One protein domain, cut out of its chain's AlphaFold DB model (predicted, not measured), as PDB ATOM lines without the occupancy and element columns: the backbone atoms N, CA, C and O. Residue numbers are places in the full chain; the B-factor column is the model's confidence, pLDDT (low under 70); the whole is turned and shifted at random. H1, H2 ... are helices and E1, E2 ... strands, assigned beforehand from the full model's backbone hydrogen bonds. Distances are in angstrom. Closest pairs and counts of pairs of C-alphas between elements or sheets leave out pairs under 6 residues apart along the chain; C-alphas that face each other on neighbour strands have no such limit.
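What this domain is: This is residues 142 to 188 and 224 to 256 of the 256 residues of an uncharacterized protein of Emergomyces africanus (UniProt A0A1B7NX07). With little regular structure, the domain is a small sheet of E2, E3 and E4 amid long loops, with E1 towards one end and residues 180 to 188, of which 180 to 186 belong to H1, sticking out at the other. The printed part has 80 residues, 22 in named elements, mixed: E1, E2, H1, E3, E4. The mixed sheet runs E2, E3, E4. The whole is only just loose, close to compact: radius of gyration of the C-alphas 14.2 A, spans 42 by 34 by 22 A.

Where its parts are: After residues 142 to 160, E1 spans 161 to 163 from C-alpha 161 at (-44.544, -56.379, -50.837). E2 is 172 to 175, 10.2 A; H1 179 to 186, 11.1 A; E3 233 to 236, 9.7 A; E4 241 to 243, ending at C-alpha (-36.147, -49.130, -42.955).

How they stand to each other: E2 and E3 are parallel, 25 degrees; N 234 and O 172 are 2.9 A apart. E3 and E4 form an antiparallel hairpin, 160 degrees; N 242 to O 235 is 2.8 A. E1 pairs with no named strand. H1, not on the sheet, has every O i to N i+4 pair within hydrogen-bond range.

The domain as a whole: Residues 189 to 223 are cut out; C-alphas 188 and 224 are 13.4 A apart. Of the links printed whole, none is long. pLDDT is under 70 at 168, 177 to 188, 224 to 227 and 256.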
ATOM      1  N   TRP A 142     -48.511 -38.067 -45.798       70.62
ATOM      2  CA  TRP A 142     -48.608 -39.100 -44.778       70.62
ATOM      3  C   TRP A 142     -47.690 -38.747 -43.602       70.62
ATOM      4  O   TRP A 142     -46.624 -38.176 -43.787       70.62
ATOM      5  N   THR A 143     -48.071 -39.113 -42.389       81.00
ATOM      6  CA  THR A 143     -47.237 -38.994 -41.188       81.00
ATOM      7  C   THR A 143     -47.195 -40.323 -40.448       81.00
ATOM      8  O   THR A 143     -47.993 -41.227 -40.713       81.00
ATOM      9  N   ALA A 144     -46.313 -40.450 -39.459       85.25
ATOM     10  CA  ALA A 144     -46.263 -41.611 -38.576       85.25
ATOM     11  C   ALA A 144     -47.610 -41.893 -37.902       85.25
ATOM     12  O   ALA A 144     -47.950 -43.048 -37.657       85.25
ATOM     13  N   LYS A 145     -48.408 -40.846 -37.656       82.38
ATOM     14  CA  LYS A 145     -49.743 -40.950 -37.048       82.38
ATOM     15  C   LYS A 145     -50.788 -41.566 -37.974       82.38
ATOM     16  O   LYS A 145     -51.803 -42.052 -37.484       82.38
ATOM     17  N   ASP A 146     -50.552 -41.548 -39.281       81.69
ATOM     18  CA  ASP A 146     -51.460 -42.132 -40.270       81.69
ATOM     19  C   ASP A 146     -51.232 -43.641 -40.449       81.69
ATOM     20  O   ASP A 146     -51.998 -44.313 -41.143       81.69
ATOM     21  N   MET A 147     -50.191 -44.189 -39.818       86.62
ATOM     22  CA  MET A 147     -49.844 -45.602 -39.890       86.62
ATOM     23  C   MET A 147     -50.386 -46.375 -38.689       86.62
ATOM     24  O   MET A 147     -50.478 -45.866 -37.574       86.62
ATOM     25  N   CYS A 148     -50.727 -47.643 -38.911       84.56
ATOM     26  CA  CYS A 148     -51.151 -48.560 -37.861       84.56
ATOM     27  C   CYS A 148     -50.303 -49.838 -37.867       84.56
ATOM     28  O   CYS A 148     -49.447 -50.042 -38.731       84.56
ATOM     29  N   ALA A 149     -50.562 -50.726 -36.906       84.56
ATOM     30  CA  ALA A 149     -49.860 -52.003 -36.777       84.56
ATOM     31  C   ALA A 149     -50.022 -52.932 -37.998       84.56
ATOM     32  O   ALA A 149     -49.225 -53.848 -38.168       84.56
ATOM     33  N   ASP A 150     -51.018 -52.683 -38.856       86.25
ATOM     34  CA  ASP A 150     -51.284 -53.464 -40.067       86.25
ATOM     35  C   ASP A 150     -50.793 -52.786 -41.360       86.25
ATOM     36  O   ASP A 150     -50.942 -53.365 -42.442       86.25
ATOM     37  N   SER A 151     -50.223 -51.575 -41.280       90.12
ATOM     38  CA  SER A 151     -49.728 -50.823 -42.439       90.12
ATOM     39  C   SER A 151     -48.598 -51.570 -43.155       90.12
ATOM     40  O   SER A 151     -47.680 -52.089 -42.526       90.12
ATOM     41  N   ARG A 152     -48.644 -51.615 -44.495       92.31
ATOM     42  CA  ARG A 152     -47.670 -52.328 -45.348       92.31
ATOM     43  C   ARG A 152     -47.208 -51.446 -46.494       92.31
ATOM     44  O   ARG A 152     -47.985 -50.644 -47.009       92.31
ATOM     45  N   ILE A 153     -45.982 -51.673 -46.954       91.25
ATOM     46  CA  ILE A 153     -45.410 -50.976 -48.112       91.25
ATOM     47  C   ILE A 153     -45.363 -51.957 -49.280       91.25
ATOM     48  O   ILE A 153     -44.884 -53.083 -49.140       91.25
ATOM     49  N   ARG A 154     -45.863 -51.536 -50.443       93.56
ATOM     50  CA  ARG A 154     -45.872 -52.340 -51.670       93.56
ATOM     51  C   ARG A 154     -45.486 -51.505 -52.877       93.56
ATOM     52  O   ARG A 154     -45.851 -50.334 -52.971       93.56
ATOM     53  N   CYS A 155     -44.824 -52.127 -53.844       88.75
ATOM     54  CA  CYS A 155     -44.579 -51.507 -55.133       88.75
ATOM     55  C   CYS A 155     -45.911 -51.273 -55.861       88.75
ATOM     56  O   CYS A 155     -46.717 -52.189 -56.023       88.75
ATOM     57  N   ARG A 156     -46.147 -50.047 -56.337       89.44
ATOM     58  CA  ARG A 156     -47.377 -49.704 -57.069       89.44
ATOM     59  C   ARG A 156     -47.510 -50.470 -58.388       89.44
ATOM     60  O   ARG A 156     -48.623 -50.803 -58.775       89.44
ATOM     61  N   GLN A 157     -46.397 -50.742 -59.066       90.69
ATOM     62  CA  GLN A 157     -46.410 -51.345 -60.398       90.69
ATOM     63  C   GLN A 157     -46.587 -52.864 -60.338       90.69
ATOM     64  O   GLN A 157     -47.542 -53.396 -60.889       90.69
ATOM     65  N   CYS A 158     -45.687 -53.566 -59.645       91.81
ATOM     66  CA  CYS A 158     -45.700 -55.030 -59.591       91.81
ATOM     67  C   CYS A 158     -46.451 -55.602 -58.383       91.81
ATOM     68  O   CYS A 158     -46.538 -56.816 -58.252       91.81
ATOM     69  N   GLN A 159     -46.981 -54.752 -57.493       91.38
ATOM     70  CA  GLN A 159     -47.668 -55.150 -56.256       91.38
ATOM     71  C   GLN A 159     -46.791 -55.912 -55.252       91.38
ATOM     72  O   GLN A 159     -47.296 -56.325 -54.210       91.38
ATOM     73  N   ASN A 160     -45.489 -56.066 -55.528       93.25
ATOM     74  CA  ASN A 160     -44.574 -56.770 -54.643       93.25
ATOM     75  C   ASN A 160     -44.516 -56.082 -53.275       93.25
ATOM     76  O   ASN A 160     -44.435 -54.852 -53.192       93.25
ATOM     77  N   VAL A 161     -44.580 -56.876 -52.212       92.38
ATOM     78  CA  VAL A 161     -44.544 -56.379 -50.837       92.38
ATOM     79  C   VAL A 161     -43.102 -56.052 -50.485       92.38
ATOM     80  O   VAL A 161     -42.238 -56.915 -50.569       92.38
ATOM     81  N   LEU A 162     -42.869 -54.800 -50.094       93.12
ATOM     82  CA  LEU A 162     -41.553 -54.288 -49.715       93.12
ATOM     83  C   LEU A 162     -41.346 -54.309 -48.199       93.12
ATOM     84  O   LEU A 162     -40.222 -54.421 -47.726       93.12
ATOM     85  N   PHE A 163     -42.440 -54.215 -47.444       92.69
ATOM     86  CA  PHE A 163     -42.451 -54.295 -45.989       92.69
ATOM     87  C   PHE A 163     -43.809 -54.801 -45.503       92.69
ATOM     88  O   PHE A 163     -44.860 -54.378 -46.000       92.69
ATOM     89  N   THR A 164     -43.803 -55.689 -44.513       91.00
ATOM     90  CA  THR A 164     -45.000 -56.104 -43.773       91.00
ATOM     91  C   THR A 164     -44.646 -56.320 -42.302       91.00
ATOM     92  O   THR A 164     -43.669 -57.018 -42.031       91.00
ATOM     93  N   PRO A 165     -45.446 -55.783 -41.363       86.69
ATOM     94  CA  PRO A 165     -45.297 -56.033 -39.933       86.69
ATOM     95  C   PRO A 165     -45.312 -57.534 -39.631       86.69
ATOM     96  O   PRO A 165     -46.200 -58.260 -40.093       86.69
ATOM     97  N   SER A 166     -44.343 -58.020 -38.853       80.69
ATOM     98  CA  SER A 166     -44.346 -59.423 -38.432       80.69
ATOM     99  C   SER A 166     -45.472 -59.658 -37.424       80.69
ATOM    100  O   SER A 166     -45.767 -58.817 -36.575       80.69
ATOM    101  N   LYS A 167     -46.131 -60.819 -37.502       72.25
ATOM    102  CA  LYS A 167     -47.213 -61.162 -36.566       72.25
ATOM    103  C   LYS A 167     -46.664 -61.191 -35.136       72.25
ATOM    104  O   LYS A 167     -45.881 -62.075 -34.805       72.25
ATOM    105  N   GLY A 168     -47.097 -60.243 -34.306       67.94
ATOM    106  CA  GLY A 168     -46.684 -60.120 -32.904       67.94
ATOM    107  C   GLY A 168     -45.491 -59.194 -32.643       67.94
ATOM    108  O   GLY A 168     -45.138 -59.017 -31.483       67.94
ATOM    109  N   SER A 169     -44.890 -58.583 -33.672       72.88
ATOM    110  CA  SER A 169     -43.894 -57.518 -33.490       72.88
ATOM    111  C   SER A 169     -44.569 -56.151 -33.537       72.88
ATOM    112  O   SER A 169     -45.270 -55.848 -34.505       72.88
ATOM    113  N   GLU A 170     -44.333 -55.313 -32.533       80.38
ATOM    114  CA  GLU A 170     -44.768 -53.917 -32.558       80.38
ATOM    115  C   GLU A 170     -43.880 -53.118 -33.521       80.38
ATOM    116  O   GLU A 170     -42.661 -53.073 -33.359       80.38
ATOM    117  N   VAL A 171     -44.490 -52.523 -34.549       88.56
ATOM    118  CA  VAL A 171     -43.794 -51.644 -35.495       88.56
ATOM    119  C   VAL A 171     -43.921 -50.209 -35.018       88.56
ATOM    120  O   VAL A 171     -45.025 -49.709 -34.801       88.56
ATOM    121  N   VAL A 172     -42.784 -49.535 -34.906       89.62
ATOM    122  CA  VAL A 172     -42.708 -48.134 -34.511       89.62
ATOM    123  C   VAL A 172     -42.597 -47.265 -35.758       89.62
ATOM    124  O   VAL A 172     -41.607 -47.324 -36.485       89.62
ATOM    125  N   TRP A 173     -43.601 -46.426 -35.993       88.50
ATOM    126  CA  TRP A 173     -43.590 -45.436 -37.067       88.50
ATOM    127  C   TRP A 173     -43.105 -44.096 -36.515       88.50
ATOM    128  O   TRP A 173     -43.587 -43.647 -35.472       88.50
ATOM    129  N   LYS A 174     -42.143 -43.459 -37.183       86.31
ATOM    130  CA  LYS A 174     -41.610 -42.147 -36.785       86.31
ATOM    131  C   LYS A 174     -41.420 -41.262 -38.001       86.31
ATOM    132  O   LYS A 174     -40.870 -41.711 -38.998       86.31
ATOM    133  N   ASP A 175     -41.826 -40.008 -37.890       82.12
ATOM    134  CA  ASP A 175     -41.508 -39.005 -38.899       82.12
ATOM    135  C   ASP A 175     -40.022 -38.646 -38.799       82.12
ATOM    136  O   ASP A 175     -39.492 -38.445 -37.698       82.12
ATOM    137  N   LEU A 176     -39.341 -38.585 -39.941       76.44
ATOM    138  CA  LEU A 176     -38.031 -37.960 -40.017       76.44
ATOM    139  C   LEU A 176     -38.194 -36.453 -39.770       76.44
ATOM    140  O   LEU A 176     -39.168 -35.860 -40.244       76.44
ATOM    141  N   PRO A 177     -37.270 -35.816 -39.027       64.00
ATOM    142  CA  PRO A 177     -37.214 -34.361 -39.006       64.00
ATOM    143  C   PRO A 177     -37.068 -33.876 -40.451       64.00
ATOM    144  O   PRO A 177     -36.338 -34.492 -41.230       64.00
ATOM    145  N   SER A 178     -37.801 -32.825 -40.824       60.06
ATOM    146  CA  SER A 178     -37.802 -32.344 -42.204       60.06
ATOM    147  C   SER A 178     -36.373 -32.068 -42.673       60.06
ATOM    148  O   SER A 178     -35.574 -31.487 -41.936       60.06
ATOM    149  N   THR A 179     -36.054 -32.478 -43.902       54.59
ATOM    150  CA  THR A 179     -34.742 -32.246 -44.531       54.59
ATOM    151  C   THR A 179     -34.347 -30.771 -44.463       54.59
ATOM    152  O   THR A 179     -33.213 -30.457 -44.117       54.59
ATOM    153  N   ASP A 180     -35.320 -29.871 -44.634       53.88
ATOM    154  CA  ASP A 180     -35.139 -28.421 -44.495       53.88
ATOM    155  C   ASP A 180     -34.609 -28.008 -43.113       53.88
ATOM    156  O   ASP A 180     -33.864 -27.041 -42.994       53.88
ATOM    157  N   TRP A 181     -34.981 -28.722 -42.047       58.09
ATOM    158  CA  TRP A 181     -34.496 -28.446 -40.695       58.09
ATOM    159  C   TRP A 181     -33.079 -28.983 -40.489       58.09
ATOM    160  O   TRP A 181     -32.269 -28.314 -39.856       58.09
ATOM    161  N   ALA A 182     -32.758 -30.152 -41.053       54.94
ATOM    162  CA  ALA A 182     -31.412 -30.723 -41.003       54.94
ATOM    163  C   ALA A 182     -30.389 -29.849 -41.755       54.94
ATOM    164  O   ALA A 182     -29.330 -29.554 -41.210       54.94
ATOM    165  N   GLU A 183     -30.739 -29.342 -42.941       55.00
ATOM    166  CA  GLU A 183     -29.896 -28.402 -43.703       55.00
ATOM    167  C   GLU A 183     -29.793 -27.022 -43.024       55.00
ATOM    168  O   GLU A 183     -28.765 -26.349 -43.099       55.00
ATOM    169  N   MET A 184     -30.840 -26.593 -42.310       56.38
ATOM    170  CA  MET A 184     -30.837 -25.347 -41.533       56.38
ATOM    171  C   MET A 184     -29.981 -25.441 -40.263       56.38
ATOM    172  O   MET A 184     -29.418 -24.430 -39.838       56.38
ATOM    173  N   MET A 185     -29.845 -26.632 -39.670       57.38
ATOM    174  CA  MET A 185     -28.918 -26.872 -38.558       57.38
ATOM    175  C   MET A 185     -27.453 -26.736 -39.001       57.38
ATOM    176  O   MET A 185     -26.669 -26.149 -38.259       57.38
ATOM    177  N   ASP A 186     -27.092 -27.171 -40.216       56.03
ATOM    178  CA  ASP A 186     -25.730 -27.022 -40.770       56.03
ATOM    179  C   ASP A 186     -25.324 -25.553 -40.987       56.03
ATOM    180  O   ASP A 186     -24.141 -25.212 -41.023       56.03
ATOM    181  N   LEU A 187     -26.304 -24.654 -41.109       52.53
ATOM    182  CA  LEU A 187     -26.084 -23.213 -41.237       52.53
ATOM    183  C   LEU A 187     -25.971 -22.506 -39.876       52.53
ATOM    184  O   LEU A 187     -25.503 -21.365 -39.822       52.53
ATOM    185  N   TRP A 188     -26.351 -23.160 -38.771       66.38
ATOM    186  CA  TRP A 188     -26.322 -22.572 -37.432       66.38
ATOM    187  C   TRP A 188     -24.926 -22.671 -36.809       66.38
ATOM    188  O   TRP A 188     -24.648 -23.470 -35.917       66.38
ATOM    189  N   ALA A 224     -23.950 -34.005 -34.711       48.56
ATOM    190  CA  ALA A 224     -23.274 -35.306 -34.676       48.56
ATOM    191  C   ALA A 224     -24.235 -36.514 -34.707       48.56
ATOM    192  O   ALA A 224     -23.791 -37.666 -34.660       48.56
ATOM    193  N   ASN A 225     -25.551 -36.290 -34.740       55.66
ATOM    194  CA  ASN A 225     -26.533 -37.340 -34.537       55.66
ATOM    195  C   ASN A 225     -26.924 -38.009 -35.862       55.66
ATOM    196  O   ASN A 225     -27.640 -37.453 -36.691       55.66
ATOM    197  N   ARG A 226     -26.447 -39.240 -36.065       59.56
ATOM    198  CA  ARG A 226     -26.730 -40.027 -37.270       59.56
ATOM    199  C   ARG A 226     -28.129 -40.639 -37.195       59.56
ATOM    200  O   ARG A 226     -28.482 -41.249 -36.188       59.56
ATOM    201  N   VAL A 227     -28.891 -40.562 -38.286       66.00
ATOM    202  CA  VAL A 227     -30.139 -41.327 -38.429       66.00
ATOM    203  C   VAL A 227     -29.797 -42.820 -38.428       66.00
ATOM    204  O   VAL A 227     -29.099 -43.307 -39.317       66.00
ATOM    205  N   ILE A 228     -30.256 -43.548 -37.409       71.00
ATOM    206  CA  ILE A 228     -30.050 -44.996 -37.283       71.00
ATOM    207  C   ILE A 228     -31.384 -45.697 -37.527       71.00
ATOM    208  O   ILE A 228     -32.339 -45.527 -36.768       71.00
ATOM    209  N   CYS A 229     -31.429 -46.530 -38.565       77.44
ATOM    210  CA  CYS A 229     -32.564 -47.408 -38.819       77.44
ATOM    211  C   CYS A 229     -32.445 -48.650 -37.934       77.44
ATOM    212  O   CYS A 229     -31.594 -49.508 -38.165       77.44
ATOM    213  N   SER A 230     -33.276 -48.716 -36.898       84.50
ATOM    214  CA  SER A 230     -33.377 -49.881 -36.012       84.50
ATOM    215  C   SER A 230     -34.436 -50.843 -36.545       84.50
ATOM    216  O   SER A 230     -35.465 -50.385 -37.041       84.50
ATOM    217  N   SER A 231     -34.211 -52.156 -36.432       87.88
ATOM    218  CA  SER A 231     -35.222 -53.147 -36.832       87.88
ATOM    219  C   SER A 231     -36.530 -52.931 -36.063       87.88
ATOM    220  O   SER A 231     -36.518 -52.572 -34.882       87.88
ATOM    221  N   GLY A 232     -37.658 -53.084 -36.753       87.25
ATOM    222  CA  GLY A 232     -38.994 -52.797 -36.235       87.25
ATOM    223  C   GLY A 232     -39.356 -51.308 -36.213       87.25
ATOM    224  O   GLY A 232     -40.438 -50.962 -35.745       87.25
ATOM    225  N   THR A 233     -38.494 -50.419 -36.717       88.81
ATOM    226  CA  THR A 233     -38.797 -48.988 -36.873       88.81
ATOM    227  C   THR A 233     -38.844 -48.606 -38.347       88.81
ATOM    228  O   THR A 233     -37.895 -48.855 -39.087       88.81
ATOM    229  N   VAL A 234     -39.923 -47.939 -38.755       89.56
ATOM    230  CA  VAL A 234     -40.049 -47.341 -40.087       89.56
ATOM    231  C   VAL A 234     -40.026 -45.827 -39.952       89.56
ATOM    232  O   VAL A 234     -40.885 -45.232 -39.293       89.56
ATOM    233  N   LEU A 235     -39.024 -45.216 -40.575       88.56
ATOM    234  CA  LEU A 235     -38.870 -43.771 -40.629       88.56
ATOM    235  C   LEU A 235     -39.569 -43.247 -41.884       88.56
ATOM    236  O   LEU A 235     -39.366 -43.775 -42.979       88.56
ATOM    237  N   ILE A 236     -40.413 -42.238 -41.714       86.69
ATOM    238  CA  ILE A 236     -41.268 -41.691 -42.761       86.69
ATOM    239  C   ILE A 236     -40.777 -40.297 -43.128       86.69
ATOM    240  O   ILE A 236     -40.650 -39.431 -42.268       86.69
ATOM    241  N   ASP A 237     -40.543 -40.081 -44.412       79.00
ATOM    242  CA  ASP A 237     -40.311 -38.776 -45.019       79.00
ATOM    243  C   ASP A 237     -41.414 -38.486 -46.057       79.00
ATOM    244  O   ASP A 237     -42.181 -39.370 -46.445       79.00
ATOM    245  N   ILE A 238     -41.504 -37.236 -46.514       73.62
ATOM    246  CA  ILE A 238     -42.468 -36.756 -47.509       73.62
ATOM    247  C   ILE A 238     -42.451 -37.631 -48.768       73.62
ATOM    248  O   ILE A 238     -43.507 -37.880 -49.349       73.62
ATOM    249  N   LEU A 239     -41.273 -38.088 -49.207       77.56
ATOM    250  CA  LEU A 239     -41.109 -38.816 -50.469       77.56
ATOM    251  C   LEU A 239     -40.578 -40.239 -50.294       77.56
ATOM    252  O   LEU A 239     -40.511 -40.988 -51.271       77.56
ATOM    253  N   SER A 240     -40.187 -40.623 -49.081       83.25
ATOM    254  CA  SER A 240     -39.462 -41.866 -48.857       83.25
ATOM    255  C   SER A 240     -39.814 -42.541 -47.534       83.25
ATOM    256  O   SER A 240     -40.306 -41.927 -46.592       83.25
ATOM    257  N   PHE A 241     -39.563 -43.848 -47.485       87.69
ATOM    258  CA  PHE A 241     -39.555 -44.626 -46.254       87.69
ATOM    259  C   PHE A 241     -38.143 -45.160 -46.054       87.69
ATOM    260  O   PHE A 241     -37.542 -45.673 -47.001       87.69
ATOM    261  N   VAL A 242     -37.636 -45.079 -44.829       88.44
ATOM    262  CA  VAL A 242     -36.328 -45.623 -44.464       88.44
ATOM    263  C   VAL A 242     -36.529 -46.730 -43.438       88.44
ATOM    264  O   VAL A 242     -37.199 -46.542 -42.420       88.44
ATOM    265  N   LEU A 243     -35.983 -47.907 -43.736       90.25
ATOM    266  CA  LEU A 243     -36.147 -49.130 -42.955       90.25
ATOM    267  C   LEU A 243     -34.790 -49.789 -42.715       90.25
ATOM    268  O   LEU A 243     -33.840 -49.580 -43.473       90.25
ATOM    269  N   ALA A 244     -34.711 -50.622 -41.678       89.69
ATOM    270  CA  ALA A 244     -33.576 -51.515 -41.510       89.69
ATOM    271  C   ALA A 244     -33.562 -52.570 -42.626       89.69
ATOM    272  O   ALA A 244     -34.607 -53.081 -43.025       89.69
ATOM    273  N   GLU A 245     -32.369 -52.940 -43.093       89.06
ATOM    274  CA  GLU A 245     -32.204 -53.914 -44.180       89.06
ATOM    275  C   GLU A 245     -32.952 -55.231 -43.922       89.06
ATOM    276  O   GLU A 245     -33.582 -55.764 -44.830       89.06
ATOM    277  N   GLY A 246     -32.919 -55.734 -42.684       87.50
ATOM    278  CA  GLY A 246     -33.581 -56.988 -42.310       87.50
ATOM    279  C   GLY A 246     -35.112 -56.936 -42.337       87.50
ATOM    280  O   GLY A 246     -35.746 -57.988 -42.375       87.50
ATOM    281  N   ASP A 247     -35.704 -55.741 -42.347       90.06
ATOM    282  CA  ASP A 247     -37.158 -55.562 -42.392       90.06
ATOM    283  C   ASP A 247     -37.679 -55.464 -43.840       90.06
ATOM    284  O   ASP A 247     -38.880 -55.615 -44.093       90.06
ATOM    285  N   CYS A 248     -36.779 -55.228 -44.800       90.50
ATOM    286  CA  CYS A 248     -37.084 -55.131 -46.221       90.50
ATOM    287  C   CYS A 248     -37.348 -56.508 -46.843       90.50
ATOM    288  O   CYS A 248     -36.647 -57.485 -46.586       90.50
ATOM    289  N   GLN A 249     -38.338 -56.580 -47.731       90.62
ATOM    290  CA  GLN A 249     -38.731 -57.802 -48.436       90.62
ATOM    291  C   GLN A 249     -38.768 -57.551 -49.943       90.62
ATOM    292  O   GLN A 249     -39.136 -56.471 -50.393       90.62
ATOM    293  N   GLY A 250     -38.374 -58.542 -50.744       86.19
ATOM    294  CA  GLY A 250     -38.541 -58.474 -52.200       86.19
ATOM    295  C   GLY A 250     -37.774 -57.340 -52.901       86.19
ATOM    296  O   GLY A 250     -38.158 -56.954 -54.007       86.19
ATOM    297  N   LEU A 251     -36.727 -56.807 -52.263       86.56
ATOM    298  CA  LEU A 251     -35.805 -55.821 -52.824       86.56
ATOM    299  C   LEU A 251     -34.470 -56.491 -53.155       86.56
ATOM    300  O   LEU A 251     -33.930 -57.242 -52.345       86.56
ATOM    301  N   GLU A 252     -33.924 -56.181 -54.326       84.50
ATOM    302  CA  GLU A 252     -32.545 -56.516 -54.676       84.50
ATOM    303  C   GLU A 252     -31.659 -55.305 -54.396       84.50
ATOM    304  O   GLU A 252     -31.990 -54.177 -54.770       84.50
ATOM    305  N   LYS A 253     -30.523 -55.528 -53.731       80.81
ATOM    306  CA  LYS A 253     -29.519 -54.475 -53.587       80.81
ATOM    307  C   LYS A 253     -28.943 -54.174 -54.964       80.81
ATOM    308  O   LYS A 253     -28.414 -55.073 -55.615       80.81
ATOM    309  N   SER A 254     -29.004 -52.915 -55.388       79.25
ATOM    310  CA  SER A 254     -28.245 -52.480 -56.556       79.25
ATOM    311  C   SER A 254     -26.761 -52.652 -56.247       79.25
ATOM    312  O   SER A 254     -26.246 -52.016 -55.326       79.25
ATOM    313  N   VAL A 255     -26.082 -53.525 -56.986       70.25
ATOM    314  CA  VAL A 255     -24.624 -53.625 -56.928       70.25
ATOM    315  C   VAL A 255     -24.089 -52.432 -57.717       70.25
ATOM    316  O   VAL A 255     -24.196 -52.409 -58.942       70.25
ATOM    317  N   SER A 256     -23.635 -51.403 -57.004       46.97
ATOM    318  CA  SER A 256     -22.909 -50.253 -57.560       46.97
ATOM    319  C   SER A 256     -21.425 -50.556 -57.675       46.97
ATOM    320  O   SER A 256     -20.893 -51.078 -56.667       46.97
TER     321      SER A 256